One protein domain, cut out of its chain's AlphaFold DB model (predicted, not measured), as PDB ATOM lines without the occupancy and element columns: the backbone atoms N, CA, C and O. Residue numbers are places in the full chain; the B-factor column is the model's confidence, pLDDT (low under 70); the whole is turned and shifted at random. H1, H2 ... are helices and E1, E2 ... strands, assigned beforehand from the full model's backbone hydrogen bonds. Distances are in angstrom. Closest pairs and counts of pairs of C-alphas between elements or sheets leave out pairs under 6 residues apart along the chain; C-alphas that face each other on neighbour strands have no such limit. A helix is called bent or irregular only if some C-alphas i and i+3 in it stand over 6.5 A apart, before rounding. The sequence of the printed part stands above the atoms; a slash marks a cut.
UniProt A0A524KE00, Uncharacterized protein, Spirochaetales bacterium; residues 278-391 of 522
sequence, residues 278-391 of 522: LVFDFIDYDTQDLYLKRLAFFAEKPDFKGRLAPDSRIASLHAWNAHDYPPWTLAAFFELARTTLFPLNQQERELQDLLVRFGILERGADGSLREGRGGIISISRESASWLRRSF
ATOM      1  N   LEU A 278     -37.277 -37.041 -54.354       98.50
ATOM      2  CA  LEU A 278     -37.152 -35.846 -53.514       98.50
ATOM      3  C   LEU A 278     -35.896 -35.055 -53.881       98.50
ATOM      4  O   LEU A 278     -34.817 -35.620 -54.042       98.50
ATOM      5  N   VAL A 279     -36.045 -33.736 -53.962       98.56
ATOM      6  CA  VAL A 279     -34.960 -32.795 -54.245       98.56
ATOM      7  C   VAL A 279     -34.741 -31.935 -53.011       98.56
ATOM      8  O   VAL A 279     -35.596 -31.117 -52.665       98.56
ATOM      9  N   PHE A 280     -33.605 -32.136 -52.351       98.38
ATOM     10  CA  PHE A 280     -33.173 -31.323 -51.221       98.38
ATOM     11  C   PHE A 280     -32.296 -30.172 -51.706       98.38
ATOM     12  O   PHE A 280     -31.275 -30.373 -52.362       98.38
ATOM     13  N   ASP A 281     -32.685 -28.956 -51.352       97.50
ATOM     14  CA  ASP A 281     -31.934 -27.745 -51.649       97.50
ATOM     15  C   ASP A 281     -31.454 -27.121 -50.338       97.50
ATOM     16  O   ASP A 281     -32.181 -26.367 -49.688       97.50
ATOM     17  N   PHE A 282     -30.261 -27.525 -49.901       97.94
ATOM     18  CA  PHE A 282     -29.671 -27.119 -48.627       97.94
ATOM     19  C   PHE A 282     -29.108 -25.701 -48.692       97.94
ATOM     20  O   PHE A 282     -28.604 -25.261 -49.725       97.94
ATOM     21  N   ILE A 283     -29.144 -24.988 -47.567       96.62
ATOM     22  CA  ILE A 283     -28.599 -23.629 -47.484       96.62
ATOM     23  C   ILE A 283     -27.064 -23.595 -47.595       96.62
ATOM     24  O   ILE A 283     -26.523 -22.697 -48.241       96.62
ATOM     25  N   ASP A 284     -26.376 -24.585 -47.025       95.88
ATOM     26  CA  ASP A 284     -24.915 -24.707 -47.006       95.88
ATOM     27  C   ASP A 284     -24.452 -26.170 -46.869       95.88
ATOM     28  O   ASP A 284     -25.265 -27.085 -46.678       95.88
ATOM     29  N   TYR A 285     -23.142 -26.406 -47.025       95.69
ATOM     30  CA  TYR A 285     -22.575 -27.755 -46.923       95.69
ATOM     31  C   TYR A 285     -22.613 -28.318 -45.506       95.69
ATOM     32  O   TYR A 285     -22.850 -29.510 -45.345       95.69
ATOM     33  N   ASP A 286     -22.421 -27.482 -44.483       95.06
ATOM     34  CA  ASP A 286     -22.459 -27.928 -43.087       95.06
ATOM     35  C   ASP A 286     -23.831 -28.521 -42.742       95.06
ATOM     36  O   ASP A 286     -23.928 -29.584 -42.125       95.06
ATOM     37  N   THR A 287     -24.907 -27.877 -43.201       96.44
ATOM     38  CA  THR A 287     -26.264 -28.392 -43.039       96.44
ATOM     39  C   THR A 287     -26.458 -29.683 -43.823       96.44
ATOM     40  O   THR A 287     -26.975 -30.644 -43.262       96.44
ATOM     41  N   GLN A 288     -26.035 -29.745 -45.089       97.19
ATOM     42  CA  GLN A 288     -26.124 -30.963 -45.904       97.19
ATOM     43  C   GLN A 288     -25.388 -32.146 -45.248       97.19
ATOM     44  O   GLN A 288     -25.921 -33.258 -45.189       97.19
ATOM     45  N   ASP A 289     -24.207 -31.900 -44.677       96.12
ATOM     46  CA  ASP A 289     -23.385 -32.895 -43.990       96.12
ATOM     47  C   ASP A 289     -24.113 -33.508 -42.782       96.12
ATOM     48  O   ASP A 289     -24.033 -34.722 -42.569       96.12
ATOM     49  N   LEU A 290     -24.877 -32.718 -42.017       96.06
ATOM     50  CA  LEU A 290     -25.665 -33.235 -40.888       96.06
ATOM     51  C   LEU A 290     -26.682 -34.304 -41.318       96.06
ATOM     52  O   LEU A 290     -26.982 -35.202 -40.528       96.06
ATOM     53  N   TYR A 291     -27.190 -34.220 -42.551       97.69
ATOM     54  CA  TYR A 291     -28.149 -35.173 -43.115       97.69
ATOM     55  C   TYR A 291     -27.467 -36.344 -43.828       97.69
ATOM     56  O   TYR A 291     -27.892 -37.487 -43.666       97.69
ATOM     57  N   LEU A 292     -26.453 -36.067 -44.654       97.44
ATOM     58  CA  LEU A 292     -26.031 -36.988 -45.718       97.44
ATOM     59  C   LEU A 292     -24.584 -37.462 -45.600       97.44
ATOM     60  O   LEU A 292     -24.217 -38.430 -46.266       97.44
ATOM     61  N   LYS A 293     -23.767 -36.864 -44.725       95.50
ATOM     62  CA  LYS A 293     -22.344 -37.211 -44.612       95.50
ATOM     63  C   LYS A 293     -22.142 -38.691 -44.337       95.50
ATOM     64  O   LYS A 293     -21.463 -39.373 -45.096       95.50
ATOM     65  N   ARG A 294     -22.746 -39.225 -43.271       96.56
ATOM     66  CA  ARG A 294     -22.566 -40.642 -42.910       96.56
ATOM     67  C   ARG A 294     -23.085 -41.583 -43.993       96.56
ATOM     68  O   ARG A 294     -22.493 -42.641 -44.201       96.56
ATOM     69  N   LEU A 295     -24.148 -41.188 -44.687       95.94
ATOM     70  CA  LEU A 295     -24.709 -41.944 -45.796       95.94
ATOM     71  C   LEU A 295     -23.732 -42.011 -46.982       95.94
ATOM     72  O   LEU A 295     -23.519 -43.099 -47.506       95.94
ATOM     73  N   ALA A 296     -23.035 -40.916 -47.304       93.38
ATOM     74  CA  ALA A 296     -21.991 -40.897 -48.335       93.38
ATOM     75  C   ALA A 296     -20.850 -41.876 -48.011       93.38
ATOM     76  O   ALA A 296     -20.385 -42.634 -48.866       93.38
ATOM     77  N   PHE A 297     -20.422 -41.914 -46.743       93.44
ATOM     78  CA  PHE A 297     -19.425 -42.887 -46.283       93.44
ATOM     79  C   PHE A 297     -19.941 -44.329 -46.373       93.44
ATOM     80  O   PHE A 297     -19.206 -45.224 -46.779       93.44
ATOM     81  N   PHE A 298     -21.206 -44.557 -46.027       95.06
ATOM     82  CA  PHE A 298     -21.835 -45.873 -46.116       95.06
ATOM     83  C   PHE A 298     -22.017 -46.362 -47.562       95.06
ATOM     84  O   PHE A 298     -21.911 -47.567 -47.806       95.06
ATOM     85  N   ALA A 299     -22.313 -45.465 -48.501       91.00
ATOM     86  CA  ALA A 299     -22.663 -45.810 -49.874       91.00
ATOM     87  C   ALA A 299     -21.438 -45.922 -50.797       91.00
ATOM     88  O   ALA A 299     -21.317 -46.902 -51.534       91.00
ATOM     89  N   GLU A 300     -20.524 -44.948 -50.737       85.38
ATOM     90  CA  GLU A 300     -19.602 -44.674 -51.853       85.38
ATOM     91  C   GLU A 300     -18.121 -44.643 -51.463       85.38
ATOM     92  O   GLU A 300     -17.259 -44.917 -52.305       85.38
ATOM     93  N   LYS A 301     -17.792 -44.303 -50.206       83.31
ATOM     94  CA  LYS A 301     -16.389 -44.145 -49.794       83.31
ATOM     95  C   LYS A 301     -15.715 -45.509 -49.556       83.31
ATOM     96  O   LYS A 301     -16.240 -46.333 -48.790       83.31
ATOM     97  N   PRO A 302     -14.513 -45.737 -50.125       79.56
ATOM     98  CA  PRO A 302     -13.700 -46.915 -49.832       79.56
ATOM     99  C   PRO A 302     -13.506 -47.118 -48.323       79.56
ATOM    100  O   PRO A 302     -13.456 -46.157 -47.564       79.56
ATOM    101  N   ASP A 303     -13.404 -48.373 -47.882       85.38
ATOM    102  CA  ASP A 303     -13.221 -48.806 -46.480       85.38
ATOM    103  C   ASP A 303     -14.405 -48.576 -45.514       85.38
ATOM    104  O   ASP A 303     -14.485 -49.242 -44.470       85.38
ATOM    105  N   PHE A 304     -15.355 -47.707 -45.871       86.56
ATOM    106  CA  PHE A 304     -16.556 -47.410 -45.081       86.56
ATOM    107  C   PHE A 304     -17.823 -48.098 -45.590       86.56
ATOM    108  O   PHE A 304     -18.752 -48.305 -44.808       86.56
ATOM    109  N   LYS A 305     -17.846 -48.491 -46.867       86.88
ATOM    110  CA  LYS A 305     -19.031 -49.049 -47.513       86.88
ATOM    111  C   LYS A 305     -19.713 -50.150 -46.693       86.88
ATOM    112  O   LYS A 305     -19.070 -51.090 -46.216       86.88
ATOM    113  N   GLY A 306     -21.033 -50.036 -46.542       91.50
ATOM    114  CA  GLY A 306     -21.853 -50.991 -45.795       91.50
ATOM    115  C   GLY A 306     -21.679 -50.931 -44.271       91.50
ATOM    116  O   GLY A 306     -22.193 -51.804 -43.572       91.50
ATOM    117  N   ARG A 307     -20.953 -49.940 -43.732       93.44
ATOM    118  CA  ARG A 307     -20.708 -49.773 -42.291       93.44
ATOM    119  C   ARG A 307     -21.139 -48.390 -41.813       93.44
ATOM    120  O   ARG A 307     -20.913 -47.386 -42.479       93.44
ATOM    121  N   LEU A 308     -21.704 -48.335 -40.610       95.38
ATOM    122  CA  LEU A 308     -22.049 -47.077 -39.949       95.38
ATOM    123  C   LEU A 308     -20.834 -46.540 -39.192       95.38
ATOM    124  O   LEU A 308     -20.369 -47.148 -38.225       95.38
ATOM    125  N   ALA A 309     -20.305 -45.406 -39.646       94.00
ATOM    126  CA  ALA A 309     -19.177 -44.747 -39.003       94.00
ATOM    127  C   ALA A 309     -19.657 -43.741 -37.943       94.00
ATOM    128  O   ALA A 309     -20.523 -42.918 -38.243       94.00
ATOM    129  N   PRO A 310     -19.104 -43.758 -36.716       93.62
ATOM    130  CA  PRO A 310     -19.430 -42.751 -35.711       93.62
ATOM    131  C   PRO A 310     -18.883 -41.378 -36.118       93.62
ATOM    132  O   PRO A 310     -17.861 -41.294 -36.804       93.62
ATOM    133  N   ASP A 311     -19.503 -40.303 -35.627       91.06
ATOM    134  CA  ASP A 311     -19.139 -38.922 -35.983       91.06
ATOM    135  C   ASP A 311     -17.660 -38.619 -35.758       91.06
ATOM    136  O   ASP A 311     -17.012 -38.014 -36.606       91.06
ATOM    137  N   SER A 312     -17.075 -39.139 -34.676       91.94
ATOM    138  CA  SER A 312     -15.650 -38.966 -34.365       91.94
ATOM    139  C   SER A 312     -14.698 -39.480 -35.451       91.94
ATOM    140  O   SER A 312     -13.544 -39.062 -35.494       91.94
ATOM    141  N   ARG A 313     -15.154 -40.384 -36.328       90.75
ATOM    142  CA  ARG A 313     -14.362 -40.958 -37.426       90.75
ATOM    143  C   ARG A 313     -14.522 -40.216 -38.747       90.75
ATOM    144  O   ARG A 313     -13.643 -40.354 -39.591       90.75
ATOM    145  N   ILE A 314     -15.615 -39.478 -38.926       91.25
ATOM    146  CA  ILE A 314     -15.951 -38.812 -40.193       91.25
ATOM    147  C   ILE A 314     -15.976 -37.286 -40.084       91.25
ATOM    148  O   ILE A 314     -15.948 -36.621 -41.111       91.25
ATOM    149  N   ALA A 315     -15.982 -36.715 -38.874       88.50
ATOM    150  CA  ALA A 315     -16.126 -35.275 -38.651       88.50
ATOM    151  C   ALA A 315     -15.106 -34.433 -39.434       88.50
ATOM    152  O   ALA A 315     -15.486 -33.452 -40.064       88.50
ATOM    153  N   SER A 316     -13.832 -34.839 -39.440       87.81
ATOM    154  CA  SER A 316     -12.749 -34.136 -40.142       87.81
ATOM    155  C   SER A 316     -12.628 -34.482 -41.627       87.81
ATOM    156  O   SER A 316     -11.773 -33.926 -42.314       87.81
ATOM    157  N   LEU A 317     -13.426 -35.430 -42.120       87.38
ATOM    158  CA  LEU A 317     -13.379 -35.865 -43.508       87.38
ATOM    159  C   LEU A 317     -14.394 -35.074 -44.328       87.38
ATOM    160  O   LEU A 317     -15.472 -34.740 -43.845       87.38
ATOM    161  N   HIS A 318     -14.061 -34.785 -45.579       83.56
ATOM    162  CA  HIS A 318     -15.001 -34.176 -46.512       83.56
ATOM    163  C   HIS A 318     -15.865 -35.261 -47.166       83.56
ATOM    164  O   HIS A 318     -15.349 -36.312 -47.561       83.56
ATOM    165  N   ALA A 319     -17.173 -35.013 -47.253       82.75
ATOM    166  CA  ALA A 319     -18.105 -35.872 -47.972       82.75
ATOM    167  C   ALA A 319     -18.097 -35.522 -49.470       82.75
ATOM    168  O   ALA A 319     -17.068 -35.695 -50.133       82.75
ATOM    169  N   TRP A 320     -19.229 -35.046 -49.982       84.81
ATOM    170  CA  TRP A 320     -19.421 -34.575 -51.347       84.81
ATOM    171  C   TRP A 320     -20.180 -33.246 -51.328       84.81
ATOM    172  O   TRP A 320     -20.739 -32.861 -50.309       84.81
ATOM    173  N   ASN A 321     -20.183 -32.537 -52.457       86.75
ATOM    174  CA  ASN A 321     -20.844 -31.228 -52.580       86.75
ATOM    175  C   ASN A 321     -22.320 -31.333 -53.020       86.75
ATOM    176  O   ASN A 321     -23.049 -30.342 -53.077       86.75
ATOM    177  N   ALA A 322     -22.724 -32.529 -53.415       90.62
ATOM    178  CA  ALA A 322     -24.050 -32.914 -53.852       90.62
ATOM    179  C   ALA A 322     -24.160 -34.425 -53.619       90.62
ATOM    180  O   ALA A 322     -23.137 -35.091 -53.430       90.62
ATOM    181  N   HIS A 323     -25.384 -34.929 -53.525       96.19
ATOM    182  CA  HIS A 323     -25.599 -36.341 -53.228       96.19
ATOM    183  C   HIS A 323     -26.863 -36.870 -53.878       96.19
ATOM    184  O   HIS A 323     -27.892 -36.187 -53.853       96.19
ATOM    185  N   ASP A 324     -26.815 -38.137 -54.255       97.62
ATOM    186  CA  ASP A 324     -27.913 -38.959 -54.724       97.62
ATOM    187  C   ASP A 324     -27.981 -40.265 -53.925       97.62
ATOM    188  O   ASP A 324     -26.964 -40.882 -53.630       97.62
ATOM    189  N   TYR A 325     -29.184 -40.734 -53.582       98.00
ATOM    190  CA  TYR A 325     -29.315 -42.069 -52.992       98.00
ATOM    191  C   TYR A 325     -30.573 -42.801 -53.458       98.00
ATOM    192  O   TYR A 325     -31.684 -42.260 -53.364       98.00
ATOM    193  N   PRO A 326     -30.430 -44.063 -53.897       97.75
ATOM    194  CA  PRO A 326     -31.565 -44.897 -54.235       97.75
ATOM    195  C   PRO A 326     -32.224 -45.497 -52.981       97.75
ATOM    196  O   PRO A 326     -31.584 -45.631 -51.929       97.75
ATOM    197  N   PRO A 327     -33.488 -45.944 -53.089       98.06
ATOM    198  CA  PRO A 327     -34.267 -46.450 -51.962       98.06
ATOM    199  C   PRO A 327     -33.640 -47.680 -51.293       98.06
ATOM    200  O   PRO A 327     -33.714 -47.795 -50.073       98.06
ATOM    201  N   TRP A 328     -32.961 -48.562 -52.034       97.31
ATOM    202  CA  TRP A 328     -32.297 -49.738 -51.448       97.31
ATOM    203  C   TRP A 328     -31.081 -49.378 -50.587       97.31
ATOM    204  O   TRP A 328     -30.875 -49.984 -49.536       97.31
ATOM    205  N   THR A 329     -30.294 -48.368 -50.976       97.75
ATOM    206  CA  THR A 329     -29.164 -47.876 -50.167       97.75
ATOM    207  C   THR A 329     -29.675 -47.219 -48.891       97.75
ATOM    208  O   THR A 329     -29.167 -47.499 -47.804       97.75
ATOM    209  N   LEU A 330     -30.723 -46.397 -49.007       98.50
ATOM    210  CA  LEU A 330     -31.382 -45.761 -47.865       98.50
ATOM    211  C   LEU A 330     -31.959 -46.807 -46.902       98.50
ATOM    212  O   LEU A 330     -31.733 -46.728 -45.694       98.50
ATOM    213  N   ALA A 331     -32.651 -47.821 -47.428       98.50
ATOM    214  CA  ALA A 331     -33.220 -48.895 -46.624       98.50
ATOM    215  C   ALA A 331     -32.124 -49.672 -45.893       98.50
ATOM    216  O   ALA A 331     -32.220 -49.858 -44.683       98.50
ATOM    217  N   ALA A 332     -31.051 -50.053 -46.593       98.25
ATOM    218  CA  ALA A 332     -29.922 -50.755 -45.995       98.25
ATOM    219  C   ALA A 332     -29.255 -49.941 -44.874       98.25
ATOM    220  O   ALA A 332     -28.958 -50.496 -43.817       98.25
ATOM    221  N   PHE A 333     -29.061 -48.631 -45.067       98.56
ATOM    222  CA  PHE A 333     -28.479 -47.746 -44.055       98.56
ATOM    223  C   PHE A 333     -29.339 -47.676 -42.786       98.56
ATOM    224  O   PHE A 333     -28.855 -47.953 -41.685       98.56
ATOM    225  N   PHE A 334     -30.623 -47.330 -42.927       98.62
ATOM    226  CA  PHE A 334     -31.498 -47.138 -41.769       98.62
ATOM    227  C   PHE A 334     -31.890 -48.458 -41.098       98.62
ATOM    228  O   PHE A 334     -32.041 -48.497 -39.876       98.62
ATOM    229  N   GLU A 335     -32.019 -49.549 -41.855       98.44
ATOM    230  CA  GLU A 335     -32.269 -50.874 -41.288       98.44
ATOM    231  C   GLU A 335     -31.044 -51.399 -40.533       98.44
ATOM    232  O   GLU A 335     -31.186 -51.961 -39.442       98.44
ATOM    233  N   LEU A 336     -29.829 -51.155 -41.040       98.44
ATOM    234  CA  LEU A 336     -28.607 -51.452 -40.296       98.44
ATOM    235  C   LEU A 336     -28.570 -50.646 -38.995       98.44
ATOM    236  O   LEU A 336     -28.361 -51.223 -37.932       98.44
ATOM    237  N   ALA A 337     -28.873 -49.344 -39.049       98.31
ATOM    238  CA  ALA A 337     -28.889 -48.505 -37.855       98.31
ATOM    239  C   ALA A 337     -29.902 -49.001 -36.816       98.31
ATOM    240  O   ALA A 337     -29.591 -49.075 -35.626       98.31
ATOM    241  N   ARG A 338     -31.093 -49.414 -37.264       97.75
ATOM    242  CA  ARG A 338     -32.139 -49.979 -36.406       97.75
ATOM    243  C   ARG A 338     -31.704 -51.296 -35.764       97.75
ATOM    244  O   ARG A 338     -31.844 -51.462 -34.555       97.75
ATOM    245  N   THR A 339     -31.191 -52.235 -36.557       97.75
ATOM    246  CA  THR A 339     -30.849 -53.592 -36.096       97.75
ATOM    247  C   THR A 339     -29.609 -53.627 -35.208       97.75
ATOM    248  O   THR A 339     -29.544 -54.450 -34.296       97.75
ATOM    249  N   THR A 340     -28.655 -52.712 -35.404       97.69
ATOM    250  CA  THR A 340     -27.467 -52.587 -34.545       97.69
ATOM    251  C   THR A 340     -27.636 -51.577 -33.415       97.69
ATOM    252  O   THR A 340     -26.670 -51.319 -32.699       97.69
ATOM    253  N   LEU A 341     -28.823 -50.973 -33.266       96.88
ATOM    254  CA  LEU A 341     -29.095 -49.889 -32.312       96.88
ATOM    255  C   LEU A 341     -28.079 -48.738 -32.430       96.88
ATOM    256  O   LEU A 341     -27.645 -48.160 -31.432       96.88
ATOM    257  N   PHE A 342     -27.664 -48.428 -33.659       97.88
ATOM    258  CA  PHE A 342     -26.722 -47.350 -33.918       97.88
ATOM    259  C   PHE A 342     -27.399 -45.992 -33.663       97.88
ATOM    260  O   PHE A 342     -28.504 -45.755 -34.162       97.88
ATOM    261  N   PRO A 343     -26.766 -45.077 -32.910       96.75
ATOM    262  CA  PRO A 343     -27.361 -43.788 -32.593       96.75
ATOM    263  C   PRO A 343     -27.313 -42.849 -33.805       96.75
ATOM    264  O   PRO A 343     -26.274 -42.277 -34.123       96.75
ATOM    265  N   LEU A 344     -28.457 -42.659 -34.462       97.62
ATOM    266  CA  LEU A 344     -28.632 -41.602 -35.463       97.62
ATOM    267  C   LEU A 344     -28.599 -40.215 -34.800       97.62
ATOM    268  O   LEU A 344     -28.961 -40.067 -33.626       97.62
ATOM    269  N   ASN A 345     -28.205 -39.182 -35.538       97.06
ATOM    270  CA  ASN A 345     -28.344 -37.795 -35.103       97.06
ATOM    271  C   ASN A 345     -29.799 -37.303 -35.319       97.06
ATOM    272  O   ASN A 345     -30.693 -38.085 -35.658       97.06
ATOM    273  N   GLN A 346     -30.082 -36.029 -35.033       97.81
ATOM    274  CA  GLN A 346     -31.436 -35.482 -35.188       97.81
ATOM    275  C   GLN A 346     -31.868 -35.404 -36.658       97.81
ATOM    276  O   GLN A 346     -32.980 -35.814 -36.980       97.81
ATOM    277  N   GLN A 347     -30.992 -34.915 -37.528       98.06
ATOM    278  CA  GLN A 347     -31.239 -34.689 -38.949       98.06
ATOM    279  C   GLN A 347     -31.417 -36.000 -39.721       98.06
ATOM    280  O   GLN A 347     -32.263 -36.098 -40.599       98.06
ATOM    281  N   GLU A 348     -30.703 -37.056 -39.348       98.56
ATOM    282  CA  GLU A 348     -30.867 -38.385 -39.938       98.56
ATOM    283  C   GLU A 348     -32.200 -39.030 -39.550       98.56
ATOM    284  O   GLU A 348     -32.799 -39.731 -40.362       98.56
ATOM    285  N   ARG A 349     -32.698 -38.785 -38.329       98.50
ATOM    286  CA  ARG A 349     -34.061 -39.196 -37.950       98.50
ATOM    287  C   ARG A 349     -35.113 -38.414 -38.729       98.50
ATOM    288  O   ARG A 349     -36.062 -39.012 -39.221       98.50
ATOM    289  N   GLU A 350     -34.919 -37.105 -38.876       98.12
ATOM    290  CA  GLU A 350     -35.789 -36.265 -39.704       98.12
ATOM    291  C   GLU A 350     -35.809 -36.753 -41.160       98.12
ATOM    292  O   GLU A 350     -36.882 -36.928 -41.737       98.12
ATOM    293  N   LEU A 351     -34.639 -37.071 -41.726       98.50
ATOM    294  CA  LEU A 351     -34.518 -37.676 -43.048       98.50
ATOM    295  C   LEU A 351     -35.304 -38.986 -43.125       98.50
ATOM    296  O   LEU A 351     -36.121 -39.148 -44.024       98.50
ATOM    297  N   GLN A 352     -35.111 -39.902 -42.175       98.56
ATOM    298  CA  GLN A 352     -35.843 -41.168 -42.134       98.56
ATOM    299  C   GLN A 352     -37.366 -40.957 -42.154       98.56
ATOM    300  O   GLN A 352     -38.073 -41.642 -42.898       98.56
ATOM    301  N   ASP A 353     -37.873 -40.014 -41.358       97.94
ATOM    302  CA  ASP A 353     -39.302 -39.713 -41.280       97.94
ATOM    303  C   ASP A 353     -39.838 -39.138 -42.599       97.94
ATOM    304  O   ASP A 353     -40.913 -39.540 -43.053       97.94
ATOM    305  N   LEU A 354     -39.077 -38.262 -43.262       97.56
ATOM    306  CA  LEU A 354     -39.412 -37.760 -44.597       97.56
ATOM    307  C   LEU A 354     -39.434 -38.884 -45.634       97.56
ATOM    308  O   LEU A 354     -40.391 -38.991 -46.402       97.56
ATOM    309  N   LEU A 355     -38.421 -39.749 -45.639       98.38
ATOM    310  CA  LEU A 355     -38.328 -40.858 -46.584       98.38
ATOM    311  C   LEU A 355     -39.506 -41.829 -46.440       98.38
ATOM    312  O   LEU A 355     -40.050 -42.278 -47.449       98.38
ATOM    313  N   VAL A 356     -39.942 -42.112 -45.208       98.19
ATOM    314  CA  VAL A 356     -41.149 -42.916 -44.955       98.19
ATOM    315  C   VAL A 356     -42.408 -42.171 -45.394       98.19
ATOM    316  O   VAL A 356     -43.268 -42.743 -46.062       98.19
ATOM    317  N   ARG A 357     -42.520 -40.879 -45.064       96.75
ATOM    318  CA  ARG A 357     -43.676 -40.047 -45.429       96.75
ATOM    319  C   ARG A 357     -43.906 -39.984 -46.940       96.75
ATOM    320  O   ARG A 357     -45.058 -39.976 -47.368       96.75
ATOM    321  N   PHE A 358     -42.835 -39.908 -47.726       96.88
ATOM    322  CA  PHE A 358     -42.900 -39.827 -49.186       96.88
ATOM    323  C   PHE A 358     -42.815 -41.191 -49.886       96.88
ATOM    324  O   PHE A 358     -42.858 -41.241 -51.110       96.88
ATOM    325  N   GLY A 359     -42.751 -42.298 -49.134       97.38
ATOM    326  CA  GLY A 359     -42.762 -43.651 -49.695       97.38
ATOM    327  C   GLY A 359     -41.457 -44.073 -50.377       97.38
ATOM    328  O   GLY A 359     -41.459 -45.049 -51.125       97.38
ATOM    329  N   ILE A 360     -40.348 -43.370 -50.114       98.31
ATOM    330  CA  ILE A 360     -39.001 -43.813 -50.510       98.31
ATOM    331  C   ILE A 360     -38.549 -44.977 -49.627       98.31
ATOM    332  O   ILE A 360     -37.850 -45.877 -50.090       98.31
ATOM    333  N   LEU A 361     -38.995 -44.987 -48.370       98.56
ATOM    334  CA  LEU A 361     -38.890 -46.128 -47.470       98.56
ATOM    335  C   LEU A 361     -40.276 -46.617 -47.065       98.56
ATOM    336  O   LEU A 361     -41.178 -45.826 -46.793       98.56
ATOM    337  N   GLU A 362     -40.420 -47.929 -46.942       98.06
ATOM    338  CA  GLU A 362     -41.611 -48.562 -46.388       98.06
ATOM    339  C   GLU A 362     -41.322 -49.078 -44.980       98.06
ATOM    340  O   GLU A 362     -40.307 -49.737 -44.734       98.06
ATOM    341  N   ARG A 363     -42.226 -48.789 -44.038       97.19
ATOM    342  CA  ARG A 363     -42.128 -49.271 -42.657       97.19
ATOM    343  C   ARG A 363     -43.016 -50.499 -42.469       97.19
ATOM    344  O   ARG A 363     -44.238 -50.409 -42.565       97.19
ATOM    345  N   GLY A 364     -42.395 -51.639 -42.178       95.00
ATOM    346  CA  GLY A 364     -43.081 -52.881 -41.836       95.00
ATOM    347  C   GLY A 364     -43.786 -52.813 -40.479       95.00
ATOM    348  O   GLY A 364     -43.471 -51.975 -39.632       95.00
ATOM    349  N   ALA A 365     -44.723 -53.736 -40.242       93.69
ATOM    350  CA  ALA A 365     -45.457 -53.829 -38.974       93.69
ATOM    351  C   ALA A 365     -44.548 -54.123 -37.761       93.69
ATOM    352  O   ALA A 365     -44.868 -53.748 -36.638       93.69
ATOM    353  N   ASP A 366     -43.405 -54.767 -37.995       93.81
ATOM    354  CA  ASP A 366     -42.345 -55.042 -37.018       93.81
ATOM    355  C   ASP A 366     -41.352 -53.872 -36.851       93.81
ATOM    356  O   ASP A 366     -40.359 -53.985 -36.132       93.81
ATOM    357  N   GLY A 367     -41.598 -52.751 -37.534       93.88
ATOM    358  CA  GLY A 367     -40.722 -51.586 -37.560       93.88
ATOM    359  C   GLY A 367     -39.521 -51.708 -38.500       93.88
ATOM    360  O   GLY A 367     -38.734 -50.759 -38.540       93.88
ATOM    361  N   SER A 368     -39.377 -52.814 -39.246       96.94
ATOM    362  CA  SER A 368     -38.343 -52.955 -40.283       96.94
ATOM    363  C   SER A 368     -38.509 -51.910 -41.384       96.94
ATOM    364  O   SER A 368     -39.624 -51.473 -41.679       96.94
ATOM    365  N   LEU A 369     -37.394 -51.495 -41.981       97.88
ATOM    366  CA  LEU A 369     -37.374 -50.541 -43.087       97.88
ATOM    367  C   LEU A 369     -36.979 -51.252 -44.372       97.88
ATOM    368  O   LEU A 369     -35.991 -51.984 -44.413       97.88
ATOM    369  N   ARG A 370     -37.769 -51.041 -45.421       97.94
ATOM    370  CA  ARG A 370     -37.565 -51.635 -46.744       97.94
ATOM    371  C   ARG A 370     -37.544 -50.552 -47.810       97.94
ATOM    372  O   ARG A 370     -38.009 -49.436 -47.577       97.94
ATOM    373  N   GLU A 371     -36.979 -50.893 -48.960       97.75
ATOM    374  CA  GLU A 371     -36.997 -50.023 -50.131       97.75
ATOM    375  C   GLU A 371     -38.441 -49.757 -50.571       97.75
ATOM    376  O   GLU A 371     -39.251 -50.676 -50.665       97.75
ATOM    377  N   GLY A 372     -38.761 -48.484 -50.792       97.81
ATOM    378  CA  GLY A 372     -39.976 -48.051 -51.466       97.81
ATOM    379  C   GLY A 372     -39.677 -47.696 -52.921       97.81
ATOM    380  O   GLY A 372     -38.983 -48.430 -53.625       97.81
ATOM    381  N   ARG A 373     -40.184 -46.552 -53.389       96.69
ATOM    382  CA  ARG A 373     -39.961 -46.066 -54.764       96.69
ATOM    383  C   ARG A 373     -39.207 -44.745 -54.789       96.69
ATOM    384  O   ARG A 373     -39.258 -43.985 -53.831       96.69
ATOM    385  N   GLY A 374     -38.554 -44.455 -55.911       96.81
ATOM    386  CA  GLY A 374     -37.964 -43.143 -56.150       96.81
ATOM    387  C   GLY A 374     -36.488 -43.044 -55.801       96.81
ATOM    388  O   GLY A 374     -35.691 -43.884 -56.215       96.81
ATOM    389  N   GLY A 375     -36.137 -41.991 -55.065       97.88
ATOM    390  CA  GLY A 375     -34.784 -41.698 -54.597       97.88
ATOM    391  C   GLY A 375     -34.687 -40.278 -54.048       97.88
ATOM    392  O   GLY A 375     -35.659 -39.519 -54.083       97.88
ATOM    393  N   ILE A 376     -33.515 -39.907 -53.546       98.69
ATOM    394  CA  ILE A 376     -33.229 -38.516 -53.184       98.69
ATOM    395  C   ILE A 376     -32.074 -37.986 -54.010       98.69
ATOM    396  O   ILE A 376     -31.151 -38.735 -54.317       98.69
ATOM    397  N   ILE A 377     -32.136 -36.700 -54.331       98.69
ATOM    398  CA  ILE A 377     -31.013 -35.916 -54.840       98.69
ATOM    399  C   ILE A 377     -30.881 -34.643 -54.013       98.69
ATOM    400  O   ILE A 377     -31.865 -34.156 -53.446       98.69
ATOM    401  N   SER A 378     -29.676 -34.094 -53.928       98.19
ATOM    402  CA  SER A 378     -29.425 -32.905 -53.130       98.19
ATOM    403  C   SER A 378     -28.352 -32.000 -53.706       98.19
ATOM    404  O   SER A 378     -27.366 -32.458 -54.278       98.19
ATOM    405  N   ILE A 379     -28.529 -30.703 -53.479       97.25
ATOM    406  CA  ILE A 379     -27.535 -29.664 -53.746       97.25
ATOM    407  C   ILE A 379     -27.393 -28.742 -52.530       97.25
ATOM    408  O   ILE A 379     -28.264 -28.708 -51.660       97.25
ATOM    409  N   SER A 380     -26.324 -27.947 -52.517       96.62
ATOM    410  CA  SER A 380     -26.104 -26.869 -51.548       96.62
ATOM    411  C   SER A 380     -26.062 -25.500 -52.232       96.62
ATOM    412  O   SER A 380     -25.462 -25.325 -53.301       96.62
ATOM    413  N   ARG A 381     -26.683 -24.494 -51.603       95.50
ATOM    414  CA  ARG A 381     -26.705 -23.095 -52.058       95.50
ATOM    415  C   ARG A 381     -25.376 -22.366 -51.864       95.50
ATOM    416  O   ARG A 381     -25.178 -21.344 -52.525       95.50
ATOM    417  N   GLU A 382     -24.456 -22.918 -51.074       95.31
ATOM    418  CA  GLU A 382     -23.087 -22.412 -50.905       95.31
ATOM    419  C   GLU A 382     -22.259 -22.515 -52.199       95.31
ATOM    420  O   GLU A 382     -21.418 -21.661 -52.485       95.31
ATOM    421  N   SER A 383     -22.546 -23.512 -53.043       94.50
ATOM    422  CA  SER A 383     -21.968 -23.607 -54.386       94.50
ATOM    423  C   SER A 383     -22.338 -22.403 -55.253       94.50
ATOM    424  O   SER A 383     -23.474 -21.930 -55.228       94.50
ATOM    425  N   ALA A 384     -21.424 -21.955 -56.117       94.69
ATOM    426  CA  ALA A 384     -21.724 -20.933 -57.123       94.69
ATOM    427  C   ALA A 384     -22.866 -21.375 -58.063       94.69
ATOM    428  O   ALA A 384     -23.027 -22.560 -58.350       94.69
ATOM    429  N   SER A 385     -23.643 -20.426 -58.594       92.62
ATOM    430  CA  SER A 385     -24.864 -20.715 -59.374       92.62
ATOM    431  C   SER A 385     -24.652 -21.652 -60.567       92.62
ATOM    432  O   SER A 385     -25.464 -22.548 -60.795       92.62
ATOM    433  N   TRP A 386     -23.561 -21.470 -61.313       92.50
ATOM    434  CA  TRP A 386     -23.205 -22.326 -62.446       92.50
ATOM    435  C   TRP A 386     -22.846 -23.751 -62.004       92.50
ATOM    436  O   TRP A 386     -23.199 -24.712 -62.683       92.50
ATOM    437  N   LEU A 387     -22.203 -23.898 -60.842       94.62
ATOM    438  CA  LEU A 387     -21.812 -25.194 -60.299       94.62
ATOM    439  C   LEU A 387     -23.031 -25.952 -59.766       94.62
ATOM    440  O   LEU A 387     -23.171 -27.136 -60.048       94.62
ATOM    441  N   ARG A 388     -23.974 -25.260 -59.109       95.75
ATOM    442  CA  ARG A 388     -25.251 -25.858 -58.673       95.75
ATOM    443  C   ARG A 388     -26.056 -26.430 -59.829       95.75
ATOM    444  O   ARG A 388     -26.698 -27.456 -59.661       95.75
ATOM    445  N   ARG A 389     -26.019 -25.781 -60.996       95.31
ATOM    446  CA  ARG A 389     -26.644 -26.313 -62.214       95.31
ATOM    447  C   ARG A 389     -25.989 -27.621 -62.644       95.31
ATOM    448  O   ARG A 389     -26.695 -28.605 -62.809       95.31
ATOM    449  N   SER A 390     -24.660 -27.641 -62.742       96.00
ATOM    450  CA  SER A 390     -23.925 -28.859 -63.101       96.00
ATOM    451  C   SER A 390     -24.150 -29.989 -62.097       96.00
ATOM    452  O   SER A 390     -24.309 -31.124 -62.527       96.00
ATOM    453  N   PHE A 391     -24.175 -29.697 -60.792       97.38
ATOM    454  CA  PHE A 391     -24.490 -30.693 -59.767       97.38
ATOM    455  C   PHE A 391     -25.934 -31.169 -59.881       97.38
ATOM    456  O   PHE A 391     -26.155 -32.361 -59.948       97.38
TER     457      PHE A 391
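Overview. This is residues 278 to 391 of the 522 residues of an uncharacterized protein of Spirochaetales bacterium (UniProt A0A524KE00). A small sheet of three strands, E1, E5 and E2, has the irregular helix H1 slantwise over one face and the short helix H5 over the other. Past the end of E5 where it begins, a second unit is made of the two-strand hairpin E3 and E4 with helices H3 and H4 packed on it, and both helices also meet H1. The small helix H2 lies on the side of H1 away from the sheet. The 114 printed residues run E1, H1, H2, E2, H3, H4, E3, E4, E5, H5; the larger sheet has the order E1, E5, E2 and is mixed, the smaller is antiparallel, and the class is mixed, helices and strands. The whole is compact, with a radius of gyration of the C-alphas of 13.9 A, and spans 45 by 30 by 23 A.

Along the chain. In the larger sheet, E1 is residues 278 to 282, from C-alpha 278 at (-37.152, -35.846, -53.514), E5 is residues 375 to 380, 17.5 A long, and E2 is residues 322 to 325. H1, residues 285 to 299, is 18.3 A long and begins with C-alpha 285 at (-22.575, -27.755, -46.923); it is irregular, with C-alphas 291 and 294 7.8 A apart. H2 is residues 311 to 314, H3 residues 327 to 339, 17.7 A long, and H4 residues 346 to 357, 16.6 A long. E3 is residues 361 to 363 and E4 residues 369 to 371. H5, residues 385 to 391, ends with C-alpha 391 at (-24.490, -30.693, -59.767).

Arrangement. E5 is parallel to E1 at 18 degrees, with N 280 and O 377 2.9 A apart, and antiparallel to E2 at 171 degrees, with N 378 and O 323 2.8 A apart, both within hydrogen-bond range. H1 is on this sheet at a height of 9.0 A, over E5 and E2; H5 is on the opposite face. H1 is the hub: its residues 290 to 292 touch H4, closest at the C-alphas of Tyr 291 and Gln 347, 5.2 A, and its residues 295 to 299 touch H3, about perpendicular at 87 degrees, closest at Ala 299 and Thr 329, 6.8 A between C-alphas. H1 and H2 only just touch, with 3 pairs of C-alphas within 8 A, the closest Arg 294 and Ile 314, 7.4 A. The hairpin E3 and E4 has N 362 and O 370 2.9 A apart, within hydrogen-bond range. The closest C-alphas of H3 and E4 are those of Pro 327 and Glu 371, 4.9 A. Every O i to N i+4 pair is within hydrogen-bond range in H3, H4 and H5, and 8 of 11 are in H1; H2 is too short for such a pair.

Size, cuts and confidence. The two C-alphas farthest apart are those of Asp 366 and Trp 386, 45.6 A. The printed part has no cut, and the link from H1 to H2, 11 residues, is long. The mean pLDDT of the printed part is 95.2, and no printed residue is under 70.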